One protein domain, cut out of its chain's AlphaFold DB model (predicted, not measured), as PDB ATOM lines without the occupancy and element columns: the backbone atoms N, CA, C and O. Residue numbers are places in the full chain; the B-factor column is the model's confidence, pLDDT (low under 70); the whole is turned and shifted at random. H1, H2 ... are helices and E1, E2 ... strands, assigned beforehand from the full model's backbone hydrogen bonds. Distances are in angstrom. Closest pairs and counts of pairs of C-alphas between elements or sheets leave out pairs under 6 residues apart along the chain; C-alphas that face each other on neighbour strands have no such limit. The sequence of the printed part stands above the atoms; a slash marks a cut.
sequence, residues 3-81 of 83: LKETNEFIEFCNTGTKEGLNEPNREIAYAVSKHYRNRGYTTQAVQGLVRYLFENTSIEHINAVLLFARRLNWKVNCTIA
ATOM      1  N   LEU A   3       1.612 -30.455 -15.265       93.69
ATOM      2  CA  LEU A   3       2.372 -29.770 -14.223       93.69
ATOM      3  C   LEU A   3       2.606 -30.750 -13.072       93.69
ATOM      4  O   LEU A   3       1.650 -31.289 -12.521       93.69
ATOM      5  N   LYS A   4       3.866 -31.020 -12.728       93.31
ATOM      6  CA  LYS A   4       4.214 -32.100 -11.789       93.31
ATOM      7  C   LYS A   4       3.704 -31.833 -10.375       93.31
ATOM      8  O   LYS A   4       3.313 -32.767  -9.688       93.31
ATOM      9  N   GLU A   5       3.690 -30.572  -9.965       94.56
ATOM     10  CA  GLU A   5       3.314 -30.129  -8.625       94.56
ATOM     11  C   GLU A   5       1.823 -30.342  -8.344       94.56
ATOM     12  O   GLU A   5       1.445 -30.615  -7.209       94.56
ATOM     13  N   THR A   6       0.978 -30.221  -9.370       95.12
ATOM     14  CA  THR A   6      -0.487 -30.297  -9.235       95.12
ATOM     15  C   THR A   6      -1.100 -31.501  -9.942       95.12
ATOM     16  O   THR A   6      -2.280 -31.785  -9.757       95.12
ATOM     17  N   ASN A   7      -0.317 -32.209 -10.758       95.75
ATOM     18  CA  ASN A   7      -0.772 -33.252 -11.674       95.75
ATOM     19  C   ASN A   7      -1.856 -32.781 -12.671       95.75
ATOM     20  O   ASN A   7      -2.622 -33.582 -13.204       95.75
ATOM     21  N   GLU A   8      -1.928 -31.477 -12.949       95.94
ATOM     22  CA  GLU A   8      -2.894 -30.914 -13.893       95.94
ATOM     23  C   GLU A   8      -2.346 -30.881 -15.319       95.94
ATOM     24  O   GLU A   8      -1.192 -30.530 -15.555       95.94
ATOM     25  N   PHE A   9      -3.199 -31.158 -16.306       93.06
ATOM     26  CA  PHE A   9      -2.890 -30.880 -17.705       93.06
ATOM     27  C   PHE A   9      -3.057 -29.383 -17.994       93.06
ATOM     28  O   PHE A   9      -4.171 -28.860 -17.960       93.06
ATOM     29  N   ILE A  10      -1.958 -28.686 -18.295       94.38
ATOM     30  CA  ILE A  10      -1.962 -27.214 -18.378       94.38
ATOM     31  C   ILE A  10      -1.742 -26.649 -19.782       94.38
ATOM     32  O   ILE A  10      -2.113 -25.502 -20.041       94.38
ATOM     33  N   GLU A  11      -1.176 -27.430 -20.701       89.06
ATOM     34  CA  GLU A  11      -0.956 -27.006 -22.089       89.06
ATOM     35  C   GLU A  11      -0.729 -28.186 -23.036       89.06
ATOM     36  O   GLU A  11      -0.474 -29.309 -22.603       89.06
ATOM     37  N   PHE A  12      -0.719 -27.915 -24.337       88.00
ATOM     38  CA  PHE A  12      -0.102 -28.779 -25.338       88.00
ATOM     39  C   PHE A  12       0.790 -27.964 -26.272       88.00
ATOM     40  O   PHE A  12       0.561 -26.777 -26.491       88.00
ATOM     41  N   CYS A  13       1.777 -28.640 -26.849       91.25
ATOM     42  CA  CYS A  13       2.612 -28.155 -27.935       91.25
ATOM     43  C   CYS A  13       2.840 -29.342 -28.873       91.25
ATOM     44  O   CYS A  13       3.196 -30.427 -28.411       91.25
ATOM     45  N   ASN A  14       2.550 -29.175 -30.157       91.75
ATOM     46  CA  ASN A  14       2.670 -30.231 -31.152       91.75
ATOM     47  C   ASN A  14       3.143 -29.667 -32.495       91.75
ATOM     48  O   ASN A  14       3.203 -28.455 -32.700       91.75
ATOM     49  N   THR A  15       3.494 -30.576 -33.397       93.31
ATOM     50  CA  THR A  15       3.922 -30.265 -34.758       93.31
ATOM     51  C   THR A  15       3.334 -31.279 -35.729       93.31
ATOM     52  O   THR A  15       3.184 -32.455 -35.387       93.31
ATOM     53  N   GLY A  16       3.021 -30.835 -36.940       90.44
ATOM     54  CA  GLY A  16       2.441 -31.675 -37.980       90.44
ATOM     55  C   GLY A  16       2.648 -31.100 -39.373       90.44
ATOM     56  O   GLY A  16       3.119 -29.971 -39.534       90.44
ATOM     57  N   THR A  17       2.307 -31.897 -40.381       90.38
ATOM     58  CA  THR A  17       2.135 -31.394 -41.745       90.38
ATOM     59  C   THR A  17       0.882 -30.524 -41.800       90.38
ATOM     60  O   THR A  17      -0.072 -30.742 -41.051       90.38
ATOM     61  N   LYS A  18       0.885 -29.519 -42.674       85.25
ATOM     62  CA  LYS A  18      -0.247 -28.612 -42.856       85.25
ATOM     63  C   LYS A  18      -0.582 -28.516 -44.331       85.25
ATOM     64  O   LYS A  18       0.306 -28.297 -45.151       85.25
ATOM     65  N   GLU A  19      -1.865 -28.608 -44.652       86.12
ATOM     66  CA  GLU A  19      -2.345 -28.295 -45.993       86.12
ATOM     67  C   GLU A  19      -1.902 -26.878 -46.403       86.12
ATOM     68  O   GLU A  19      -2.055 -25.911 -45.648       86.12
ATOM     69  N   GLY A  20      -1.312 -26.767 -47.594       84.69
ATOM     70  CA  GLY A  20      -0.746 -25.519 -48.110       84.69
ATOM     71  C   GLY A  20       0.717 -25.255 -47.736       84.69
ATOM     72  O   GLY A  20       1.246 -24.218 -48.128       84.69
ATOM     73  N   LEU A  21       1.385 -26.163 -47.016       84.69
ATOM     74  CA  LEU A  21       2.842 -26.167 -46.859       84.69
ATOM     75  C   LEU A  21       3.445 -27.332 -47.652       84.69
ATOM     76  O   LEU A  21       2.977 -28.461 -47.548       84.69
ATOM     77  N   ASN A  22       4.499 -27.056 -48.421       87.06
ATOM     78  CA  ASN A  22       5.258 -28.103 -49.106       87.06
ATOM     79  C   ASN A  22       6.066 -28.919 -48.092       87.06
ATOM     80  O   ASN A  22       6.625 -28.348 -47.155       87.06
ATOM     81  N   GLU A  23       6.197 -30.225 -48.311       86.06
ATOM     82  CA  GLU A  23       7.173 -31.025 -47.570       86.06
ATOM     83  C   GLU A  23       8.600 -30.476 -47.787       86.06
ATOM     84  O   GLU A  23       8.899 -29.977 -48.875       86.06
ATOM     85  N   PRO A  24       9.486 -30.530 -46.774       88.94
ATOM     86  CA  PRO A  24       9.301 -31.122 -45.447       88.94
ATOM     87  C   PRO A  24       8.757 -30.131 -44.392       88.94
ATOM     88  O   PRO A  24       8.845 -30.405 -43.195       88.94
ATOM     89  N   ASN A  25       8.211 -28.976 -44.793       86.88
ATOM     90  CA  ASN A  25       7.802 -27.925 -43.857       86.88
ATOM     91  C   ASN A  25       6.689 -28.383 -42.915       86.88
ATOM     92  O   ASN A  25       5.739 -29.069 -43.299       86.88
ATOM     93  N   ARG A  26       6.781 -27.929 -41.664       89.50
ATOM     94  CA  ARG A  26       5.842 -28.300 -40.602       89.50
ATOM     95  C   ARG A  26       5.274 -27.066 -39.934       89.50
ATOM     96  O   ARG A  26       5.905 -26.005 -39.927       89.50
ATOM     97  N   GLU A  27       4.095 -27.219 -39.350       92.00
ATOM     98  CA  GLU A  27       3.570 -26.236 -38.414       92.00
ATOM     99  C   GLU A  27       3.879 -26.612 -36.967       92.00
ATOM    100  O   GLU A  27       4.115 -27.783 -36.649       92.00
ATOM    101  N   ILE A  28       3.869 -25.607 -36.098       92.56
ATOM    102  CA  ILE A  28       3.807 -25.769 -34.650       92.56
ATOM    103  C   ILE A  28       2.514 -25.140 -34.133       92.56
ATOM    104  O   ILE A  28       2.183 -23.998 -34.466       92.56
ATOM    105  N   ALA A  29       1.786 -25.880 -33.300       90.31
ATOM    106  CA  ALA A  29       0.590 -25.393 -32.631       90.31
ATOM    107  C   ALA A  29       0.695 -25.637 -31.126       90.31
ATOM    108  O   ALA A  29       1.169 -26.677 -30.663       90.31
ATOM    109  N   TYR A  30       0.246 -24.658 -30.348       92.00
ATOM    110  CA  TYR A  30       0.235 -24.746 -28.898       92.00
ATOM    111  C   TYR A  30      -0.985 -24.043 -28.317       92.00
ATOM    112  O   TYR A  30      -1.526 -23.098 -28.895       92.00
ATOM    113  N   ALA A  31      -1.392 -24.479 -27.133       86.94
ATOM    114  CA  ALA A  31      -2.344 -23.754 -26.312       86.94
ATOM    115  C   ALA A  31      -2.026 -23.977 -24.839       86.94
ATOM    116  O   ALA A  31      -1.723 -25.094 -24.428       86.94
ATOM    117  N   VAL A  32      -2.164 -22.916 -24.049       90.25
ATOM    118  CA  VAL A  32      -1.964 -22.932 -22.600       90.25
ATOM    119  C   VAL A  32      -3.222 -22.451 -21.890       90.25
ATOM    120  O   VAL A  32      -3.871 -21.470 -22.294       90.25
ATOM    121  N   SER A  33      -3.569 -23.154 -20.815       90.31
ATOM    122  CA  SER A  33      -4.678 -22.802 -19.938       90.31
ATOM    123  C   SER A  33      -4.516 -21.375 -19.412       90.31
ATOM    124  O   SER A  33      -3.421 -20.928 -19.068       90.31
ATOM    125  N   LYS A  34      -5.628 -20.634 -19.332       89.50
ATOM    126  CA  LYS A  34      -5.633 -19.204 -18.972       89.50
ATOM    127  C   LYS A  34      -4.952 -18.907 -17.631       89.50
ATOM    128  O   LYS A  34      -4.353 -17.849 -17.488       89.50
ATOM    129  N   HIS A  35      -5.005 -19.849 -16.690       93.31
ATOM    130  CA  HIS A  35      -4.430 -19.720 -15.348       93.31
ATOM    131  C   HIS A  35      -2.894 -19.845 -15.325       93.31
ATOM    132  O   HIS A  35      -2.248 -19.432 -14.359       93.31
ATOM    133  N   TYR A  36      -2.311 -20.372 -16.407       92.00
ATOM    134  CA  TYR A  36      -0.894 -20.718 -16.531       92.00
ATOM    135  C   TYR A  36      -0.158 -19.916 -17.621       92.00
ATOM    136  O   TYR A  36       1.011 -20.172 -17.904       92.00
ATOM    137  N   ARG A  37      -0.817 -18.912 -18.216       87.88
ATOM    138  CA  ARG A  37      -0.211 -17.968 -19.174       87.88
ATOM    139  C   ARG A  37       0.835 -17.077 -18.506       87.88
ATOM    140  O   ARG A  37       0.770 -16.835 -17.305       87.88
ATOM    141  N   ASN A  38       1.753 -16.538 -19.310       91.56
ATOM    142  CA  ASN A  38       2.793 -15.589 -18.884       91.56
ATOM    143  C   ASN A  38       3.751 -16.132 -17.805       91.56
ATOM    144  O   ASN A  38       4.329 -15.361 -17.049       91.56
ATOM    145  N   ARG A  39       3.927 -17.459 -17.742       93.81
ATOM    146  CA  ARG A  39       4.865 -18.137 -16.824       93.81
ATOM    147  C   ARG A  39       6.038 -18.823 -17.532       93.81
ATOM    148  O   ARG A  39       6.810 -19.520 -16.893       93.81
ATOM    149  N   GLY A  40       6.147 -18.674 -18.853       92.62
ATOM    150  CA  GLY A  40       7.234 -19.256 -19.650       92.62
ATOM    151  C   GLY A  40       7.061 -20.723 -20.063       92.62
ATOM    152  O   GLY A  40       7.817 -21.173 -20.917       92.62
ATOM    153  N   TYR A  41       6.052 -21.447 -19.556       92.12
ATOM    154  CA  TYR A  41       5.834 -22.869 -19.883       92.12
ATOM    155  C   TYR A  41       5.784 -23.149 -21.386       92.12
ATOM    156  O   TYR A  41       6.568 -23.941 -21.903       92.12
ATOM    157  N   THR A  42       4.949 -22.407 -22.107       91.50
ATOM    158  CA  THR A  42       4.805 -22.575 -23.552       91.50
ATOM    159  C   THR A  42       6.091 -22.248 -24.304       91.50
ATOM    160  O   THR A  42       6.437 -22.946 -25.250       91.50
ATOM    161  N   THR A  43       6.834 -21.223 -23.874       93.31
ATOM    162  CA  THR A  43       8.134 -20.884 -24.468       93.31
ATOM    163  C   THR A  43       9.120 -22.034 -24.302       93.31
ATOM    164  O   THR A  43       9.750 -22.433 -25.277       93.31
ATOM    165  N   GLN A  44       9.203 -22.609 -23.101       94.06
ATOM    166  CA  GLN A  44      10.070 -23.748 -22.815       94.06
ATOM    167  C   GLN A  44       9.691 -24.975 -23.662       94.06
ATOM    168  O   GLN A  44      10.565 -25.603 -24.258       94.06
ATOM    169  N   ALA A  45       8.398 -25.303 -23.757       92.12
ATOM    170  CA  ALA A  45       7.921 -26.428 -24.559       92.12
ATOM    171  C   ALA A  45       8.203 -26.234 -26.058       92.12
ATOM    172  O   ALA A  45       8.714 -27.142 -26.714       92.12
ATOM    173  N   VAL A  46       7.932 -25.036 -26.589       93.81
ATOM    174  CA  VAL A  46       8.205 -24.686 -27.990       93.81
ATOM    175  C   VAL A  46       9.699 -24.748 -28.293       93.81
ATOM    176  O   VAL A  46      10.074 -25.336 -29.299       93.81
ATOM    177  N   GLN A  47      10.561 -24.206 -27.429       95.06
ATOM    178  CA  GLN A  47      12.014 -24.267 -27.620       95.06
ATOM    179  C   GLN A  47      12.527 -25.709 -27.669       95.06
ATOM    180  O   GLN A  47      13.321 -26.039 -28.547       95.06
ATOM    181  N   GLY A  48      12.049 -26.573 -26.768       94.75
ATOM    182  CA  GLY A  48      12.404 -27.992 -26.779       94.75
ATOM    183  C   GLY A  48      11.977 -28.689 -28.072       94.75
ATOM    184  O   GLY A  48      12.771 -29.416 -28.665       94.75
ATOM    185  N   LEU A  49      10.753 -28.427 -28.542       94.50
ATOM    186  CA  LEU A  49      10.242 -29.014 -29.781       94.50
ATOM    187  C   LEU A  49      10.984 -28.501 -31.022       94.50
ATOM    188  O   LEU A  49      11.365 -29.297 -31.873       94.50
ATOM    189  N   VAL A  50      11.210 -27.188 -31.114       94.25
ATOM    190  CA  VAL A  50      11.965 -26.554 -32.205       94.25
ATOM    191  C   VAL A  50      13.364 -27.152 -32.284       94.25
ATOM    192  O   VAL A  50      13.759 -27.639 -33.339       94.25
ATOM    193  N   ARG A  51      14.077 -27.195 -31.155       95.88
ATOM    194  CA  ARG A  51      15.416 -27.776 -31.083       95.88
ATOM    195  C   ARG A  51      15.424 -29.239 -31.527       95.88
ATOM    196  O   ARG A  51      16.218 -29.596 -32.386       95.88
ATOM    197  N   TYR A  52      14.516 -30.062 -30.998       95.31
ATOM    198  CA  TYR A  52      14.415 -31.468 -31.394       95.31
ATOM    199  C   TYR A  52      14.213 -31.621 -32.904       95.31
ATOM    200  O   TYR A  52      14.875 -32.447 -33.526       95.31
ATOM    201  N   LEU A  53      13.321 -30.826 -33.501       93.75
ATOM    202  CA  LEU A  53      13.038 -30.913 -34.927       93.75
ATOM    203  C   LEU A  53      14.252 -30.541 -35.784       93.75
ATOM    204  O   LEU A  53      14.574 -31.288 -36.700       93.75
ATOM    205  N   PHE A  54      14.943 -29.444 -35.476       93.25
ATOM    206  CA  PHE A  54      16.137 -29.050 -36.229       93.25
ATOM    207  C   PHE A  54      17.314 -30.018 -36.033       93.25
ATOM    208  O   PHE A  54      18.068 -30.259 -36.968       93.25
ATOM    209  N   GLU A  55      17.464 -30.611 -34.845       96.56
ATOM    210  CA  GLU A  55      18.543 -31.571 -34.565       96.56
ATOM    211  C   GLU A  55      18.287 -32.965 -35.164       96.56
ATOM    212  O   GLU A  55      19.237 -33.683 -35.465       96.56
ATOM    213  N   ASN A  56      17.023 -33.381 -35.306       96.06
ATOM    214  CA  ASN A  56      16.666 -34.778 -35.600       96.06
ATOM    215  C   ASN A  56      15.876 -34.962 -36.904       96.06
ATOM    216  O   ASN A  56      15.461 -36.079 -37.216       96.06
ATOM    217  N   THR A  57      15.623 -33.897 -37.662       91.62
ATOM    218  CA  THR A  57      14.906 -33.963 -38.943       91.62
ATOM    219  C   THR A  57      15.566 -33.056 -39.980       91.62
ATOM    220  O   THR A  57      16.408 -32.233 -39.647       91.62
ATOM    221  N   SER A  58      15.179 -33.191 -41.249       90.94
ATOM    222  CA  SER A  58      15.712 -32.388 -42.358       90.94
ATOM    223  C   SER A  58      14.913 -31.106 -42.624       90.94
ATOM    224  O   SER A  58      14.872 -30.637 -43.761       90.94
ATOM    225  N   ILE A  59      14.179 -30.587 -41.634       90.44
ATOM    226  CA  ILE A  59      13.371 -29.382 -41.833       90.44
ATOM    227  C   ILE A  59      14.241 -28.129 -41.721       90.44
ATOM    228  O   ILE A  59      15.031 -27.995 -40.794       90.44
ATOM    229  N   GLU A  60      14.046 -27.189 -42.639       89.75
ATOM    230  CA  GLU A  60      14.729 -25.885 -42.624       89.75
ATOM    231  C   GLU A  60      13.835 -24.776 -42.050       89.75
ATOM    232  O   GLU A  60      14.312 -23.737 -41.592       89.75
ATOM    233  N   HIS A  61      12.519 -25.007 -42.035       88.94
ATOM    234  CA  HIS A  61      11.530 -24.033 -41.593       88.94
ATOM    235  C   HIS A  61      10.440 -24.668 -40.728       88.94
ATOM    236  O   HIS A  61       9.904 -25.740 -41.024       88.94
ATOM    237  N   ILE A  62      10.044 -23.932 -39.686       90.69
ATOM    238  CA  ILE A  62       8.852 -24.204 -38.880       90.69
ATOM    239  C   ILE A  62       7.909 -23.012 -39.009       90.69
ATOM    240  O   ILE A  62       8.311 -21.859 -38.838       90.69
ATOM    241  N   ASN A  63       6.643 -23.308 -39.287       90.19
ATOM    242  CA  ASN A  63       5.600 -22.320 -39.515       90.19
ATOM    243  C   ASN A  63       4.679 -22.217 -38.296       90.19
ATOM    244  O   ASN A  63       4.267 -23.224 -37.723       90.19
ATOM    245  N   ALA A  64       4.293 -21.003 -37.925       88.50
ATOM    246  CA  ALA A  64       3.231 -20.766 -36.956       88.50
ATOM    247  C   ALA A  64       2.279 -19.691 -37.478       88.50
ATOM    248  O   ALA A  64       2.712 -18.713 -38.089       88.50
ATOM    249  N   VAL A  65       0.985 -19.852 -37.200       84.06
ATOM    250  CA  VAL A  65      -0.029 -18.830 -37.481       84.06
ATOM    251  C   VAL A  65      -0.547 -18.292 -36.160       84.06
ATOM    252  O   VAL A  65      -0.997 -19.051 -35.304       84.06
ATOM    253  N   LEU A  66      -0.518 -16.972 -36.015       79.12
ATOM    254  CA  LEU A  66      -1.072 -16.292 -34.855       79.12
ATOM    255  C   LEU A  66      -2.334 -15.532 -35.258       79.12
ATOM    256  O   LEU A  66      -2.304 -14.691 -36.155       79.12
ATOM    257  N   LEU A  67      -3.446 -15.816 -34.579       70.88
ATOM    258  CA  LEU A  67      -4.665 -15.028 -34.719       70.88
ATOM    259  C   LEU A  67      -4.632 -13.875 -33.711       70.88
ATOM    260  O   LEU A  67      -4.862 -14.073 -32.517       70.88
ATOM    261  N   PHE A  68      -4.373 -12.661 -34.187       67.12
ATOM    262  CA  PHE A  68      -4.529 -11.465 -33.367       67.12
ATOM    263  C   PHE A  68      -6.008 -11.080 -33.284       67.12
ATOM    264  O   PHE A  68      -6.637 -10.722 -34.278       67.12
ATOM    265  N   ALA A  69      -6.575 -11.109 -32.080       53.75
ATOM    266  CA  ALA A  69      -7.930 -10.634 -31.835       53.75
ATOM    267  C   ALA A  69      -7.984  -9.094 -31.785       53.75
ATOM    268  O   ALA A  69      -8.226  -8.518 -30.729       53.75
ATOM    269  N   ARG A  70      -7.778  -8.422 -32.925       45.97
ATOM    270  CA  ARG A  70      -8.325  -7.086 -33.223       45.97
ATOM    271  C   ARG A  70      -8.505  -6.941 -34.734       45.97
ATOM    272  O   ARG A  70      -7.531  -6.805 -35.453       45.97
ATOM    273  N   ARG A  71      -9.773  -6.973 -35.170       44.09
ATOM    274  CA  ARG A  71     -10.338  -6.357 -36.387       44.09
ATOM    275  C   ARG A  71      -9.300  -6.061 -37.491       44.09
ATOM    276  O   ARG A  71      -8.954  -4.903 -37.640       44.09
ATOM    277  N   LEU A  72      -8.807  -7.087 -38.196       42.50
ATOM    278  CA  LEU A  72      -8.314  -7.093 -39.591       42.50
ATOM    279  C   LEU A  72      -7.718  -8.486 -39.912       42.50
ATOM    280  O   LEU A  72      -6.899  -9.017 -39.166       42.50
ATOM    281  N   ASN A  73      -8.172  -9.092 -41.013       41.19
ATOM    282  CA  ASN A  73      -7.756 -10.410 -41.506       41.19
ATOM    283  C   ASN A  73      -6.294 -10.404 -41.993       41.19
ATOM    284  O   ASN A  73      -6.048 -10.069 -43.151       41.19
ATOM    285  N   TRP A  74      -5.338 -10.868 -41.186       33.03
ATOM    286  CA  TRP A  74      -4.019 -11.238 -41.710       33.03
ATOM    287  C   TRP A  74      -3.494 -12.530 -41.070       33.03
ATOM    288  O   TRP A  74      -3.330 -12.614 -39.854       33.03
ATOM    289  N   LYS A  75      -3.211 -13.545 -41.901       39.78
ATOM    290  CA  LYS A  75      -2.416 -14.721 -41.517       39.78
ATOM    291  C   LYS A  75      -0.948 -14.294 -41.508       39.78
ATOM    292  O   LYS A  75      -0.347 -14.155 -42.568       39.78
ATOM    293  N   VAL A  76      -0.371 -14.031 -40.339       38.12
ATOM    294  CA  VAL A  76       1.085 -13.851 -40.234       38.12
ATOM    295  C   VAL A  76       1.694 -15.248 -40.161       38.12
ATOM    296  O   VAL A  76       1.435 -15.967 -39.200       38.12
ATOM    297  N   ASN A  77       2.463 -15.636 -41.180       40.16
ATOM    298  CA  ASN A  77       3.345 -16.797 -41.098       40.16
ATOM    299  C   ASN A  77       4.565 -16.377 -40.274       40.16
ATOM    300  O   ASN A  77       5.464 -15.710 -40.782       40.16
ATOM    301  N   CYS A  78       4.594 -16.729 -38.992       38.72
ATOM    302  CA  CYS A  78       5.827 -16.667 -38.219       38.72
ATOM    303  C   CYS A  78       6.713 -17.823 -38.687       38.72
ATOM    304  O   CYS A  78       6.482 -18.971 -38.308       38.72
ATOM    305  N   THR A  79       7.696 -17.517 -39.532       43.28
ATOM    306  CA  THR A  79       8.813 -18.422 -39.815       43.28
ATOM    307  C   THR A  79       9.852 -18.173 -38.733       43.28
ATOM    308  O   THR A  79      10.455 -17.101 -38.695       43.28
ATOM    309  N   ILE A  80      10.024 -19.118 -37.810       40.41
ATOM    310  CA  ILE A  80      11.148 -19.059 -36.871       40.41
ATOM    311  C   ILE A  80      12.349 -19.628 -37.629       40.41
ATOM    312  O   ILE A  80      12.490 -20.842 -37.736       40.41
ATOM    313  N   ALA A  81      13.166 -18.748 -38.206       26.69
ATOM    314  CA  ALA A  81      14.494 -19.095 -38.697       26.69
ATOM    315  C   ALA A  81      15.488 -18.855 -37.554       26.69
ATOM    316  O   ALA A  81      15.686 -17.717 -37.128       26.69
TER     317      ALA A  81
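AT A GLANCE: This is residues 3 to 81 of the 83 residues of the protein "N-acetyltransferase domain-containing protein" of Oceanobacillus sojae (UniProt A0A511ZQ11). A strongly twisted sheet of four strands makes a wall, with one helix, H1, over one face and no named helix over the other. The hairpin of E1 and E2 lies under H1, while the hairpin of E3 and E4 splays away from it, joined through a short parallel pairing of E2 with E3. The printed part has 79 residues, with one named helix and four named strands in the order E1, E2, H1, E3, E4; the sheet's order is E1, E2, E3, E4, and it is mixed. The class is mixed, helices and strands, with 39 of the 79 residues in named elements, under half. The whole is only just loose, close to compact, with a radius of gyration of the C-alphas of 14.2 A, and flat, spanning 40 by 39 by 19 A.

HOW THE PARTS SIT: E1, residues 11 to 16, and E2, residues 26 to 32, form an antiparallel hairpin at 170 degrees; N 14 and O 29 are 2.9 A apart, within hydrogen-bond range. H1, residues 41 to 56, is on the sheet at a height of 8.6 A and runs along the strands, at 13 degrees to E2 on the local plane. It lies over E2 and is only just not over E3, residues 62 to 66, on which 2 of its 16 C-alphas fall. The closest C-alphas of E1 and H1, those of Cys 13 and Ala 45, are 6.5 A apart. Every O i to N i+4 pair of H1 is within hydrogen-bond range. E2, H1 and E3 form a strand-helix-strand unit, two parallel neighbour strands with a helix between, and its crossover is right-handed. E2 and E3 stand at 45 degrees, with N 63 and O 26 within hydrogen-bond range at 2.9 A. The pairing is staggered: E2 pairs with E3 over residues 26 to 27 and with E1 over 27 to 32. E3 and E4, residues 76 to 80, form an antiparallel hairpin at 145 degrees, with N 78 and O 64 at 2.9 A, within hydrogen-bond range. E4 is apart from E1 and E2.

IN THESE COORDINATES: E1 begins at C-alpha 11, (-0.956, -27.006, -22.089), and is 16.9 A long. E2 is 20.3 A long and H1 22.5 A, from C-alpha 41 at (5.834, -22.869, -19.883). E3 measures 13.3 A and E4 11.8 A, ending at C-alpha 80, (11.148, -19.059, -36.871).

THE WHOLE: The C-alphas farthest apart, those of Glu 5 and Asn 22, are 40.6 A apart. The printed part has no cut and no long link; the link from H1 to E3 is tight. Residues 68 to 81 have pLDDT under 70, and the mean of E4 is 40.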